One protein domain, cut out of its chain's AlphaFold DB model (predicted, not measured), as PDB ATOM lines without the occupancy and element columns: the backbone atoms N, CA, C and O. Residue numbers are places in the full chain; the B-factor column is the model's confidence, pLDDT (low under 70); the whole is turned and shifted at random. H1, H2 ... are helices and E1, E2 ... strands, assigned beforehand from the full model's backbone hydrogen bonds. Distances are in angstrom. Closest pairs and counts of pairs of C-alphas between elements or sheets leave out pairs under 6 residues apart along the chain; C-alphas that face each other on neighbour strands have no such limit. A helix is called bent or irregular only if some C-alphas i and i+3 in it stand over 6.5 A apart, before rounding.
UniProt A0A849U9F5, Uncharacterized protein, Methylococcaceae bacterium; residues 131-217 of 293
ATOM      1  N   PHE A 131     455.837 436.470 319.065       98.06
ATOM      2  CA  PHE A 131     456.110 437.898 319.131       98.06
ATOM      3  C   PHE A 131     457.581 438.174 318.840       98.06
ATOM      4  O   PHE A 131     458.429 437.335 319.138       98.06
ATOM      5  N   ARG A 132     457.878 439.350 318.295       97.88
ATOM      6  CA  ARG A 132     459.184 439.991 318.445       97.88
ATOM      7  C   ARG A 132     459.089 440.940 319.625       97.88
ATOM      8  O   ARG A 132     458.081 441.630 319.763       97.88
ATOM      9  N   ILE A 133     460.120 440.969 320.459       97.44
ATOM     10  CA  ILE A 133     460.182 441.900 321.581       97.44
ATOM     11  C   ILE A 133     461.562 442.538 321.725       97.44
ATOM     12  O   ILE A 133     462.575 441.876 321.498       97.44
ATOM     13  N   HIS A 134     461.595 443.797 322.147       97.12
ATOM     14  CA  HIS A 134     462.820 444.520 322.494       97.12
ATOM     15  C   HIS A 134     462.552 445.562 323.586       97.12
ATOM     16  O   HIS A 134     461.404 445.921 323.854       97.12
ATOM     17  N   LEU A 135     463.608 446.031 324.243       95.94
ATOM     18  CA  LEU A 135     463.529 447.109 325.225       95.94
ATOM     19  C   LEU A 135     463.445 448.459 324.511       95.94
ATOM     20  O   LEU A 135     464.267 448.766 323.654       95.94
ATOM     21  N   ASN A 136     462.493 449.293 324.922       94.69
ATOM     22  CA  ASN A 136     462.264 450.615 324.324       94.69
ATOM     23  C   ASN A 136     462.964 451.764 325.080       94.69
ATOM     24  O   ASN A 136     462.770 452.940 324.776       94.69
ATOM     25  N   GLY A 137     463.780 451.431 326.086       91.12
ATOM     26  CA  GLY A 137     464.583 452.389 326.850       91.12
ATOM     27  C   GLY A 137     463.849 453.114 327.984       91.12
ATOM     28  O   GLY A 137     464.466 453.927 328.678       91.12
ATOM     29  N   ILE A 138     462.565 452.824 328.229       91.62
ATOM     30  CA  ILE A 138     461.830 453.398 329.363       91.62
ATOM     31  C   ILE A 138     462.428 452.907 330.690       91.62
ATOM     32  O   ILE A 138     462.551 451.710 330.943       91.62
ATOM     33  N   ARG A 139     462.755 453.854 331.577       90.62
ATOM     34  CA  ARG A 139     463.180 453.582 332.958       90.62
ATOM     35  C   ARG A 139     461.982 453.668 333.900       90.62
ATOM     36  O   ARG A 139     461.325 454.702 333.984       90.62
ATOM     37  N   CYS A 140     461.711 452.584 334.616       89.19
ATOM     38  CA  CYS A 140     460.548 452.476 335.492       89.19
ATOM     39  C   CYS A 140     460.706 453.307 336.774       89.19
ATOM     40  O   CYS A 140     461.627 453.059 337.549       89.19
ATOM     41  N   ILE A 141     459.790 454.248 337.030       92.50
ATOM     42  CA  ILE A 141     459.690 454.954 338.326       92.50
ATOM     43  C   ILE A 141     458.701 454.227 339.249       92.50
ATOM     44  O   ILE A 141     458.967 454.038 340.432       92.50
ATOM     45  N   ALA A 142     457.568 453.792 338.693       92.31
ATOM     46  CA  ALA A 142     456.548 453.004 339.375       92.31
ATOM     47  C   ALA A 142     456.086 451.870 338.453       92.31
ATOM     48  O   ALA A 142     455.724 452.121 337.305       92.31
ATOM     49  N   ALA A 143     456.101 450.633 338.952       90.50
ATOM     50  CA  ALA A 143     455.664 449.460 338.198       90.50
ATOM     51  C   ALA A 143     454.132 449.270 338.294       90.50
ATOM     52  O   ALA A 143     453.544 449.573 339.340       90.50
ATOM     53  N   PRO A 144     453.465 448.733 337.261       94.75
ATOM     54  CA  PRO A 144     454.028 448.324 335.977       94.75
ATOM     55  C   PRO A 144     454.321 449.501 335.038       94.75
ATOM     56  O   PRO A 144     453.647 450.528 335.099       94.75
ATOM     57  N   CYS A 145     455.291 449.336 334.143       93.06
ATOM     58  CA  CYS A 145     455.652 450.332 333.131       93.06
ATOM     59  C   CYS A 145     455.971 449.647 331.804       93.06
ATOM     60  O   CYS A 145     456.702 448.667 331.774       93.06
ATOM     61  N   ASN A 146     455.445 450.173 330.697       95.88
ATOM     62  CA  ASN A 146     455.547 449.526 329.388       95.88
ATOM     63  C   ASN A 146     456.954 449.653 328.770       95.88
ATOM     64  O   ASN A 146     457.134 450.373 327.794       95.88
ATOM     65  N   SER A 147     457.944 448.995 329.372       95.25
ATOM     66  CA  SER A 147     459.371 449.081 329.036       95.25
ATOM     67  C   SER A 147     459.817 448.151 327.903       95.25
ATOM     68  O   SER A 147     460.951 448.235 327.426       95.25
ATOM     69  N   VAL A 148     458.920 447.270 327.460       96.94
ATOM     70  CA  VAL A 148     459.148 446.324 326.369       96.94
ATOM     71  C   VAL A 148     458.160 446.613 325.250       96.94
ATOM     72  O   VAL A 148     456.948 446.602 325.479       96.94
ATOM     73  N   ASP A 149     458.670 446.801 324.039       97.62
ATOM     74  CA  ASP A 149     457.854 446.849 322.832       97.62
ATOM     75  C   ASP A 149     457.647 445.431 322.305       97.62
ATOM     76  O   ASP A 149     458.589 444.649 322.166       97.62
ATOM     77  N   GLU A 150     456.392 445.088 322.036       97.62
ATOM     78  CA  GLU A 150     455.958 443.782 321.561       97.62
ATOM     79  C   GLU A 150     455.258 443.907 320.209       97.62
ATOM     80  O   GLU A 150     454.253 444.608 320.071       97.62
ATOM     81  N   GLU A 151     455.742 443.151 319.228       97.62
ATOM     82  CA  GLU A 151     455.158 443.030 317.895       97.62
ATOM     83  C   GLU A 151     454.665 441.604 317.685       97.62
ATOM     84  O   GLU A 151     455.431 440.640 317.744       97.62
ATOM     85  N   LYS A 152     453.378 441.428 317.394       97.88
ATOM     86  CA  LYS A 152     452.842 440.099 317.096       97.88
ATOM     87  C   LYS A 152     453.199 439.702 315.667       97.88
ATOM     88  O   LYS A 152     452.702 440.299 314.709       97.88
ATOM     89  N   LEU A 153     453.999 438.643 315.526       97.50
ATOM     90  CA  LEU A 153     454.536 438.214 314.230       97.50
ATOM     91  C   LEU A 153     453.430 437.942 313.206       97.50
ATOM     92  O   LEU A 153     452.359 437.435 313.556       97.50
ATOM     93  N   ASN A 154     453.714 438.256 311.940       96.31
ATOM     94  CA  ASN A 154     452.795 438.144 310.799       96.31
ATOM     95  C   ASN A 154     451.509 438.981 310.936       96.31
ATOM     96  O   ASN A 154     450.494 438.695 310.291       96.31
ATOM     97  N   THR A 155     451.512 440.009 311.782       95.38
ATOM     98  CA  THR A 155     450.406 440.959 311.943       95.38
ATOM     99  C   THR A 155     450.954 442.374 312.112       95.38
ATOM    100  O   THR A 155     452.137 442.541 312.378       95.38
ATOM    101  N   ASN A 156     450.084 443.378 312.027       94.69
ATOM    102  CA  ASN A 156     450.445 444.775 312.300       94.69
ATOM    103  C   ASN A 156     450.123 445.177 313.752       94.69
ATOM    104  O   ASN A 156     449.934 446.353 314.043       94.69
ATOM    105  N   ILE A 157     449.956 444.198 314.650       96.25
ATOM    106  CA  ILE A 157     449.608 444.450 316.048       96.25
ATOM    107  C   ILE A 157     450.898 444.664 316.829       96.25
ATOM    108  O   ILE A 157     451.690 443.732 316.982       96.25
ATOM    109  N   THR A 158     451.051 445.865 317.372       96.94
ATOM    110  CA  THR A 158     452.127 446.233 318.290       96.94
ATOM    111  C   THR A 158     451.547 446.764 319.596       96.94
ATOM    112  O   THR A 158     450.402 447.229 319.637       96.94
ATOM    113  N   ARG A 159     452.306 446.660 320.688       96.38
ATOM    114  CA  ARG A 159     451.978 447.287 321.975       96.38
ATOM    115  C   ARG A 159     453.187 447.333 322.900       96.38
ATOM    116  O   ARG A 159     454.083 446.510 322.780       96.38
ATOM    117  N   GLY A 160     453.137 448.220 323.886       96.94
ATOM    118  CA  GLY A 160     454.040 448.168 325.030       96.94
ATOM    119  C   GLY A 160     453.519 447.215 326.112       96.94
ATOM    120  O   GLY A 160     452.317 447.203 326.402       96.94
ATOM    121  N   ILE A 161     454.410 446.433 326.714       97.19
ATOM    122  CA  ILE A 161     454.134 445.538 327.845       97.19
ATOM    123  C   ILE A 161     455.087 445.835 329.006       97.19
ATOM    124  O   ILE A 161     456.159 446.404 328.807       97.19
ATOM    125  N   ASP A 162     454.692 445.442 330.217       96.62
ATOM    126  CA  ASP A 162     455.457 445.688 331.445       96.62
ATOM    127  C   ASP A 162     456.862 445.079 331.395       96.62
ATOM    128  O   ASP A 162     457.863 445.725 331.694       96.62
ATOM    129  N   GLY A 163     456.923 443.820 330.968       94.44
ATOM    130  CA  GLY A 163     458.157 443.061 330.909       94.44
ATOM    131  C   GLY A 163     457.955 441.661 330.347       94.44
ATOM    132  O   GLY A 163     456.835 441.239 330.034       94.44
ATOM    133  N   ILE A 164     459.055 440.917 330.275       95.38
ATOM    134  CA  ILE A 164     459.090 439.506 329.898       95.38
ATOM    135  C   ILE A 164     459.663 438.658 331.038       95.38
ATOM    136  O   ILE A 164     460.627 439.045 331.688       95.38
ATOM    137  N   ASN A 165     459.088 437.475 331.251       94.56
ATOM    138  CA  ASN A 165     459.638 436.433 332.114       94.56
ATOM    139  C   ASN A 165     460.126 435.249 331.258       94.56
ATOM    140  O   ASN A 165     459.321 434.630 330.555       94.56
ATOM    141  N   LEU A 166     461.430 434.946 331.339       94.56
ATOM    142  CA  LEU A 166     462.093 433.839 330.631       94.56
ATOM    143  C   LEU A 166     462.356 432.611 331.518       94.56
ATOM    144  O   LEU A 166     462.723 431.557 331.003       94.56
ATOM    145  N   ASP A 167     462.130 432.710 332.827       88.94
ATOM    146  CA  ASP A 167     462.534 431.699 333.817       88.94
ATOM    147  C   ASP A 167     461.929 430.318 333.531       88.94
ATOM    148  O   ASP A 167     462.535 429.279 333.785       88.94
ATOM    149  N   LYS A 168     460.717 430.294 332.964       86.25
ATOM    150  CA  LYS A 168     459.985 429.056 332.659       86.25
ATOM    151  C   LYS A 168     460.424 428.355 331.377       86.25
ATOM    152  O   LYS A 168     459.926 427.266 331.105       86.25
ATOM    153  N   VAL A 169     461.322 428.957 330.601       91.75
ATOM    154  CA  VAL A 169     461.807 428.370 329.345       91.75
ATOM    155  C   VAL A 169     462.786 427.222 329.610       91.75
ATOM    156  O   VAL A 169     462.877 426.301 328.801       91.75
ATOM    157  N   GLY A 170     463.495 427.244 330.746       89.31
ATOM    158  CA  GLY A 170     464.501 426.228 331.077       89.31
ATOM    159  C   GLY A 170     465.740 426.287 330.178       89.31
ATOM    160  O   GLY A 170     466.376 425.263 329.936       89.31
ATOM    161  N   ALA A 171     466.052 427.467 329.634       89.69
ATOM    162  CA  ALA A 171     467.250 427.690 328.835       89.69
ATOM    163  C   ALA A 171     468.516 427.687 329.704       89.69
ATOM    164  O   ALA A 171     468.463 427.980 330.898       89.69
ATOM    165  N   ASN A 172     469.661 427.375 329.092       88.00
ATOM    166  CA  ASN A 172     470.949 427.495 329.768       88.00
ATOM    167  C   ASN A 172     471.337 428.971 329.977       88.00
ATOM    168  O   ASN A 172     470.824 429.871 329.308       88.00
ATOM    169  N   GLU A 173     472.273 429.211 330.894       85.44
ATOM    170  CA  GLU A 173     472.717 430.564 331.246       85.44
ATOM    171  C   GLU A 173     473.283 431.319 330.036       85.44
ATOM    172  O   GLU A 173     472.934 432.473 329.815       85.44
ATOM    173  N   THR A 174     474.047 430.649 329.169       85.56
ATOM    174  CA  THR A 174     474.590 431.248 327.939       85.56
ATOM    175  C   THR A 174     473.498 431.821 327.031       85.56
ATOM    176  O   THR A 174     473.613 432.956 326.568       85.56
ATOM    177  N   LYS A 175     472.411 431.075 326.785       89.19
ATOM    178  CA  LYS A 175     471.296 431.546 325.954       89.19
ATOM    179  C   LYS A 175     470.471 432.624 326.662       89.19
ATOM    180  O   LYS A 175     469.953 433.505 325.983       89.19
ATOM    181  N   LEU A 176     470.357 432.589 327.992       91.38
ATOM    182  CA  LEU A 176     469.693 433.647 328.769       91.38
ATOM    183  C   LEU A 176     470.473 434.970 328.719       91.38
ATOM    184  O   LEU A 176     469.871 436.032 328.537       91.38
ATOM    185  N   THR A 177     471.801 434.912 328.809       91.19
ATOM    186  CA  THR A 177     472.676 436.081 328.648       91.19
ATOM    187  C   THR A 177     472.568 436.644 327.237       91.19
ATOM    188  O   THR A 177     472.248 437.821 327.077       91.19
ATOM    189  N   ALA A 178     472.693 435.797 326.209       91.44
ATOM    190  CA  ALA A 178     472.534 436.217 324.817       91.44
ATOM    191  C   ALA A 178     471.147 436.830 324.541       91.44
ATOM    192  O   ALA A 178     471.029 437.808 323.803       91.44
ATOM    193  N   ALA A 179     470.086 436.300 325.162       94.69
ATOM    194  CA  ALA A 179     468.749 436.880 325.073       94.69
ATOM    195  C   ALA A 179     468.680 438.275 325.708       94.69
ATOM    196  O   ALA A 179     468.107 439.183 325.112       94.69
ATOM    197  N   SER A 180     469.288 438.455 326.879       92.56
ATOM    198  CA  SER A 180     469.314 439.734 327.602       92.56
ATOM    199  C   SER A 180     470.084 440.818 326.839       92.56
ATOM    200  O   SER A 180     469.625 441.957 326.735       92.56
ATOM    201  N   GLU A 181     471.219 440.460 326.236       93.25
ATOM    202  CA  GLU A 181     471.993 441.353 325.367       93.25
ATOM    203  C   GLU A 181     471.181 441.757 324.132       93.25
ATOM    204  O   GLU A 181     471.049 442.939 323.813       93.25
ATOM    205  N   ARG A 182     470.567 440.775 323.465       94.88
ATOM    206  CA  ARG A 182     469.795 440.993 322.239       94.88
ATOM    207  C   ARG A 182     468.518 441.798 322.484       94.88
ATOM    208  O   ARG A 182     468.168 442.628 321.648       94.88
ATOM    209  N   LEU A 183     467.855 441.613 323.624       95.38
ATOM    210  CA  LEU A 183     466.693 442.410 324.041       95.38
ATOM    211  C   LEU A 183     466.991 443.909 324.104       95.38
ATOM    212  O   LEU A 183     466.090 444.711 323.886       95.38
ATOM    213  N   SER A 184     468.240 444.283 324.377       93.19
ATOM    214  CA  SER A 184     468.674 445.683 324.416       93.19
ATOM    215  C   SER A 184     468.917 446.282 323.022       93.19
ATOM    216  O   SER A 184     469.181 447.476 322.905       93.19
ATOM    217  N   THR A 185     468.846 445.469 321.962       94.25
ATOM    218  CA  THR A 185     468.963 445.906 320.563       94.25
ATOM    219  C   THR A 185     467.586 446.132 319.943       94.25
ATOM    220  O   THR A 185     466.605 445.541 320.383       94.25
ATOM    221  N   THR A 186     467.511 446.918 318.868       89.94
ATOM    222  CA  THR A 186     466.254 447.176 318.139       89.94
ATOM    223  C   THR A 186     465.656 445.926 317.491       89.94
ATOM    224  O   THR A 186     464.445 445.833 317.333       89.94
ATOM    225  N   GLU A 187     466.491 444.951 317.122       90.62
ATOM    226  CA  GLU A 187     466.035 443.691 316.519       90.62
ATOM    227  C   GLU A 187     465.375 442.764 317.540       90.62
ATOM    228  O   GLU A 187     464.503 441.961 317.192       90.62
ATOM    229  N   GLY A 188     465.801 442.873 318.801       95.69
ATOM    230  CA  GLY A 188     465.255 442.092 319.891       95.69
ATOM    231  C   GLY A 188     465.399 440.580 319.711       95.69
ATOM    232  O   GLY A 188     466.252 440.073 318.974       95.69
ATOM    233  N   ILE A 189     464.530 439.853 320.407       97.50
ATOM    234  CA  ILE A 189     464.398 438.394 320.313       97.50
ATOM    235  C   ILE A 189     462.990 438.019 319.863       97.50
ATOM    236  O   ILE A 189     462.047 438.807 319.995       97.50
ATOM    237  N   LEU A 190     462.827 436.787 319.381       98.12
ATOM    238  CA  LEU A 190     461.500 436.227 319.148       98.12
ATOM    239  C   LEU A 190     461.074 435.387 320.347       98.12
ATOM    240  O   LEU A 190     461.883 434.695 320.958       98.12
ATOM    241  N   VAL A 191     459.795 435.436 320.695       97.69
ATOM    242  CA  VAL A 191     459.253 434.788 321.892       97.69
ATOM    243  C   VAL A 191     457.899 434.193 321.572       97.69
ATOM    244  O   VAL A 191     457.093 434.789 320.865       97.69
ATOM    245  N   THR A 192     457.613 433.023 322.129       97.19
ATOM    246  CA  THR A 192     456.241 432.522 322.236       97.19
ATOM    247  C   THR A 192     455.850 432.412 323.698       97.19
ATOM    248  O   THR A 192     456.673 432.078 324.554       97.19
ATOM    249  N   GLY A 193     454.597 432.722 324.006       96.12
ATOM    250  CA  GLY A 193     454.126 432.660 325.377       96.12
ATOM    251  C   GLY A 193     452.733 433.228 325.563       96.12
ATOM    252  O   GLY A 193     451.952 433.377 324.618       96.12
ATOM    253  N   ARG A 194     452.407 433.526 326.820       96.06
ATOM    254  CA  ARG A 194     451.107 434.075 327.215       96.06
ATOM    255  C   ARG A 194     451.279 435.244 328.164       96.06
ATOM    256  O   ARG A 194     452.156 435.243 329.026       96.06
ATOM    257  N   HIS A 195     450.385 436.211 328.038       96.69
ATOM    258  CA  HIS A 195     450.362 437.380 328.905       96.69
ATOM    259  C   HIS A 195     449.697 437.089 330.237       96.69
ATOM    260  O   HIS A 195     448.702 436.366 330.310       96.69
ATOM    261  N   LYS A 196     450.235 437.702 331.286       96.19
ATOM    262  CA  LYS A 196     449.650 437.746 332.618       96.19
ATOM    263  C   LYS A 196     449.379 439.195 332.999       96.19
ATOM    264  O   LYS A 196     450.258 440.029 332.787       96.19
ATOM    265  N   PRO A 197     448.199 439.511 333.551       97.06
ATOM    266  CA  PRO A 197     447.934 440.852 334.047       97.06
ATOM    267  C   PRO A 197     448.859 441.165 335.225       97.06
ATOM    268  O   PRO A 197     449.081 440.317 336.090       97.06
ATOM    269  N   VAL A 198     449.365 442.393 335.258       96.12
ATOM    270  CA  VAL A 198     450.150 442.944 336.367       96.12
ATOM    271  C   VAL A 198     449.532 444.270 336.795       96.12
ATOM    272  O   VAL A 198     448.971 445.013 335.987       96.12
ATOM    273  N   THR A 199     449.542 444.549 338.093       97.00
ATOM    274  CA  THR A 199     448.949 445.763 338.664       97.00
ATOM    275  C   THR A 199     449.828 446.256 339.796       97.00
ATOM    276  O   THR A 199     450.316 445.459 340.592       97.00
ATOM    277  N   GLY A 200     450.017 447.566 339.864       94.75
ATOM    278  CA  GLY A 200     450.858 448.207 340.861       94.75
ATOM    279  C   GLY A 200     450.628 449.716 340.897       94.75
ATOM    280  O   GLY A 200     449.684 450.207 340.272       94.75
ATOM    281  N   PRO A 201     451.475 450.468 341.617       94.69
ATOM    282  CA  PRO A 201     451.363 451.924 341.720       94.69
ATOM    283  C   PRO A 201     451.409 452.651 340.366       94.69
ATOM    284  O   PRO A 201     450.828 453.722 340.233       94.69
ATOM    285  N   GLY A 202     452.055 452.056 339.355       91.88
ATOM    286  CA  GLY A 202     452.092 452.546 337.970       91.88
ATOM    287  C   GLY A 202     450.829 452.250 337.145       91.88
ATOM    288  O   GLY A 202     450.757 452.619 335.977       91.88
ATOM    289  N   GLY A 203     449.820 451.593 337.726       95.19
ATOM    290  CA  GLY A 203     448.562 451.248 337.064       95.19
ATOM    291  C   GLY A 203     448.457 449.764 336.710       95.19
ATOM    292  O   GLY A 203     448.839 448.891 337.492       95.19
ATOM    293  N   LYS A 204     447.873 449.464 335.546       96.56
ATOM    294  CA  LYS A 204     447.650 448.098 335.049       96.56
ATOM    295  C   LYS A 204     448.377 447.900 333.727       96.56
ATOM    296  O   LYS A 204     448.280 448.747 332.845       96.56
ATOM    297  N   SER A 205     449.035 446.760 333.573       96.81
ATOM    298  CA  SER A 205     449.642 446.337 332.311       96.81
ATOM    299  C   SER A 205     449.628 444.808 332.222       96.81
ATOM    300  O   SER A 205     448.908 444.127 332.961       96.81
ATOM    301  N   VAL A 206     450.401 444.251 331.300       97.19
ATOM    302  CA  VAL A 206     450.614 442.818 331.142       97.19
ATOM    303  C   VAL A 206     452.102 442.503 331.078       97.19
ATOM    304  O   VAL A 206     452.870 443.260 330.501       97.19
ATOM    305  N   SER A 207     452.490 441.356 331.621       96.31
ATOM    306  CA  SER A 207     453.822 440.771 331.461       96.31
ATOM    307  C   SER A 207     453.727 439.517 330.591       96.31
ATOM    308  O   SER A 207     452.794 438.721 330.740       96.31
ATOM    309  N   LEU A 208     454.659 439.329 329.658       97.06
ATOM    310  CA  LEU A 208     454.726 438.136 328.811       97.06
ATOM    311  C   LEU A 208     455.487 437.026 329.545       97.06
ATOM    312  O   LEU A 208     456.684 437.130 329.777       97.06
ATOM    313  N   THR A 209     454.809 435.931 329.889       96.50
ATOM    314  CA  THR A 209     455.479 434.707 330.353       96.50
ATOM    315  C   THR A 209     455.828 433.850 329.142       96.50
ATOM    316  O   THR A 209     454.924 433.321 328.484       96.50
ATOM    317  N   ALA A 210     457.120 433.712 328.848       96.31
ATOM    318  CA  ALA A 210     457.602 432.933 327.717       96.31
ATOM    319  C   ALA A 210     457.461 431.424 327.969       96.31
ATOM    320  O   ALA A 210     457.783 430.924 329.046       96.31
ATOM    321  N   SER A 211     456.996 430.692 326.956       95.56
ATOM    322  CA  SER A 211     457.153 429.233 326.864       95.56
ATOM    323  C   SER A 211     458.425 428.838 326.116       95.56
ATOM    324  O   SER A 211     458.929 427.742 326.308       95.56
ATOM    325  N   GLN A 212     458.912 429.712 325.231       96.12
ATOM    326  CA  GLN A 212     460.148 429.545 324.466       96.12
ATOM    327  C   GLN A 212     460.607 430.922 323.972       96.12
ATOM    328  O   GLN A 212     459.764 431.779 323.685       96.12
ATOM    329  N   PHE A 213     461.915 431.117 323.820       97.06
ATOM    330  CA  PHE A 213     462.475 432.242 323.068       97.06
ATOM    331  C   PHE A 213     463.402 431.738 321.966       97.06
ATOM    332  O   PHE A 213     463.849 430.592 321.996       97.06
ATOM    333  N   TYR A 214     463.660 432.594 320.986       96.94
ATOM    334  CA  TYR A 214     464.509 432.284 319.853       96.94
ATOM    335  C   TYR A 214     465.552 433.371 319.664       96.94
ATOM    336  O   TYR A 214     465.248 434.567 319.722       96.94
ATOM    337  N   LEU A 215     466.775 432.929 319.410       95.62
ATOM    338  CA  LEU A 215     467.917 433.778 319.101       95.62
ATOM    339  C   LEU A 215     468.249 433.659 317.614       95.62
ATOM    340  O   LEU A 215     467.982 432.613 317.028       95.62
ATOM    341  N   PRO A 216     468.829 434.688 316.983       94.06
ATOM    342  CA  PRO A 216     469.248 434.586 315.593       94.06
ATOM    343  C   PRO A 216     470.204 433.407 315.407       94.06
ATOM    344  O   PRO A 216     471.216 433.289 316.101       94.06
ATOM    345  N   PHE A 217     469.880 432.547 314.453       91.19
ATOM    346  CA  PHE A 217     470.768 431.493 314.008       91.19
ATOM    347  C   PHE A 217     471.743 432.093 312.998       91.19
ATOM    348  O   PHE A 217     471.347 432.602 311.950       91.19
TER     349      PHE A 217
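What this domain is: This is residues 131 to 217 of the 293 residues of an uncharacterized protein of Methylococcaceae bacterium (UniProt A0A849U9F5). One strongly twisted sheet of six strands is folded back on itself into two leaves, E3 E2 E1 facing E6 E4, with the long bent strand E5 as the hinge. The one helix, H1, stands over E6, toward the end away from the turn of the long E5 and E6 hairpin. The printed part has 87 residues, with one named helix and six named strands in the order E1 E2 E3 E4 H1 E5 E6; the sheet, mixed, runs E3 E2 E1 E5 E6 E4. The class is mixed, helices and strands, and the whole is compact, with a radius of gyration of the C-alphas of 12.5 A and spans of 38 by 30 by 22 A.

How they stand to each other: E1, residues 131 to 135, E2, residues 148 to 152, and E3, residues 158 to 161, form a meander, each strand the antiparallel neighbour of the one before; N 149 and O 134 are 2.9 A apart, N 150 and O 159 2.8 A, both within hydrogen-bond range. E1 is antiparallel to E5, residues 189 to 200, with N 131 and O 191 2.8 A apart. E5 bends by 91 degrees at residue 192 and forms a hairpin with E6, residues 203 to 216, where N 196 and O 207 are 2.8 A apart. E4, residues 163 to 165, is parallel to E6, with N 208 and O 163 2.9 A apart. The closest C-alphas of E3 and E6, Ile 161 and Val 206, are 5.5 A apart. H1, residues 173 to 183, is on the sheet at a height of 8.2 A and stands up from it at 43 degrees; every O i to N i+4 pair in it is within hydrogen-bond range.

Where its parts are: E1 begins at C-alpha 131 (456.110, 437.898, 319.131). H1 measures 15.1 A, E5 26.5 A and E6 34.2 A, ending at C-alpha 216 (469.248, 434.586, 315.593).

The domain as a whole: The C-alphas farthest apart, Pro 201 and Phe 217, are 39.5 A apart. The printed part has no cut; the link from E1 to E2 is long. Mean pLDDT of the printed part is 94.4, and no printed residue is under 70.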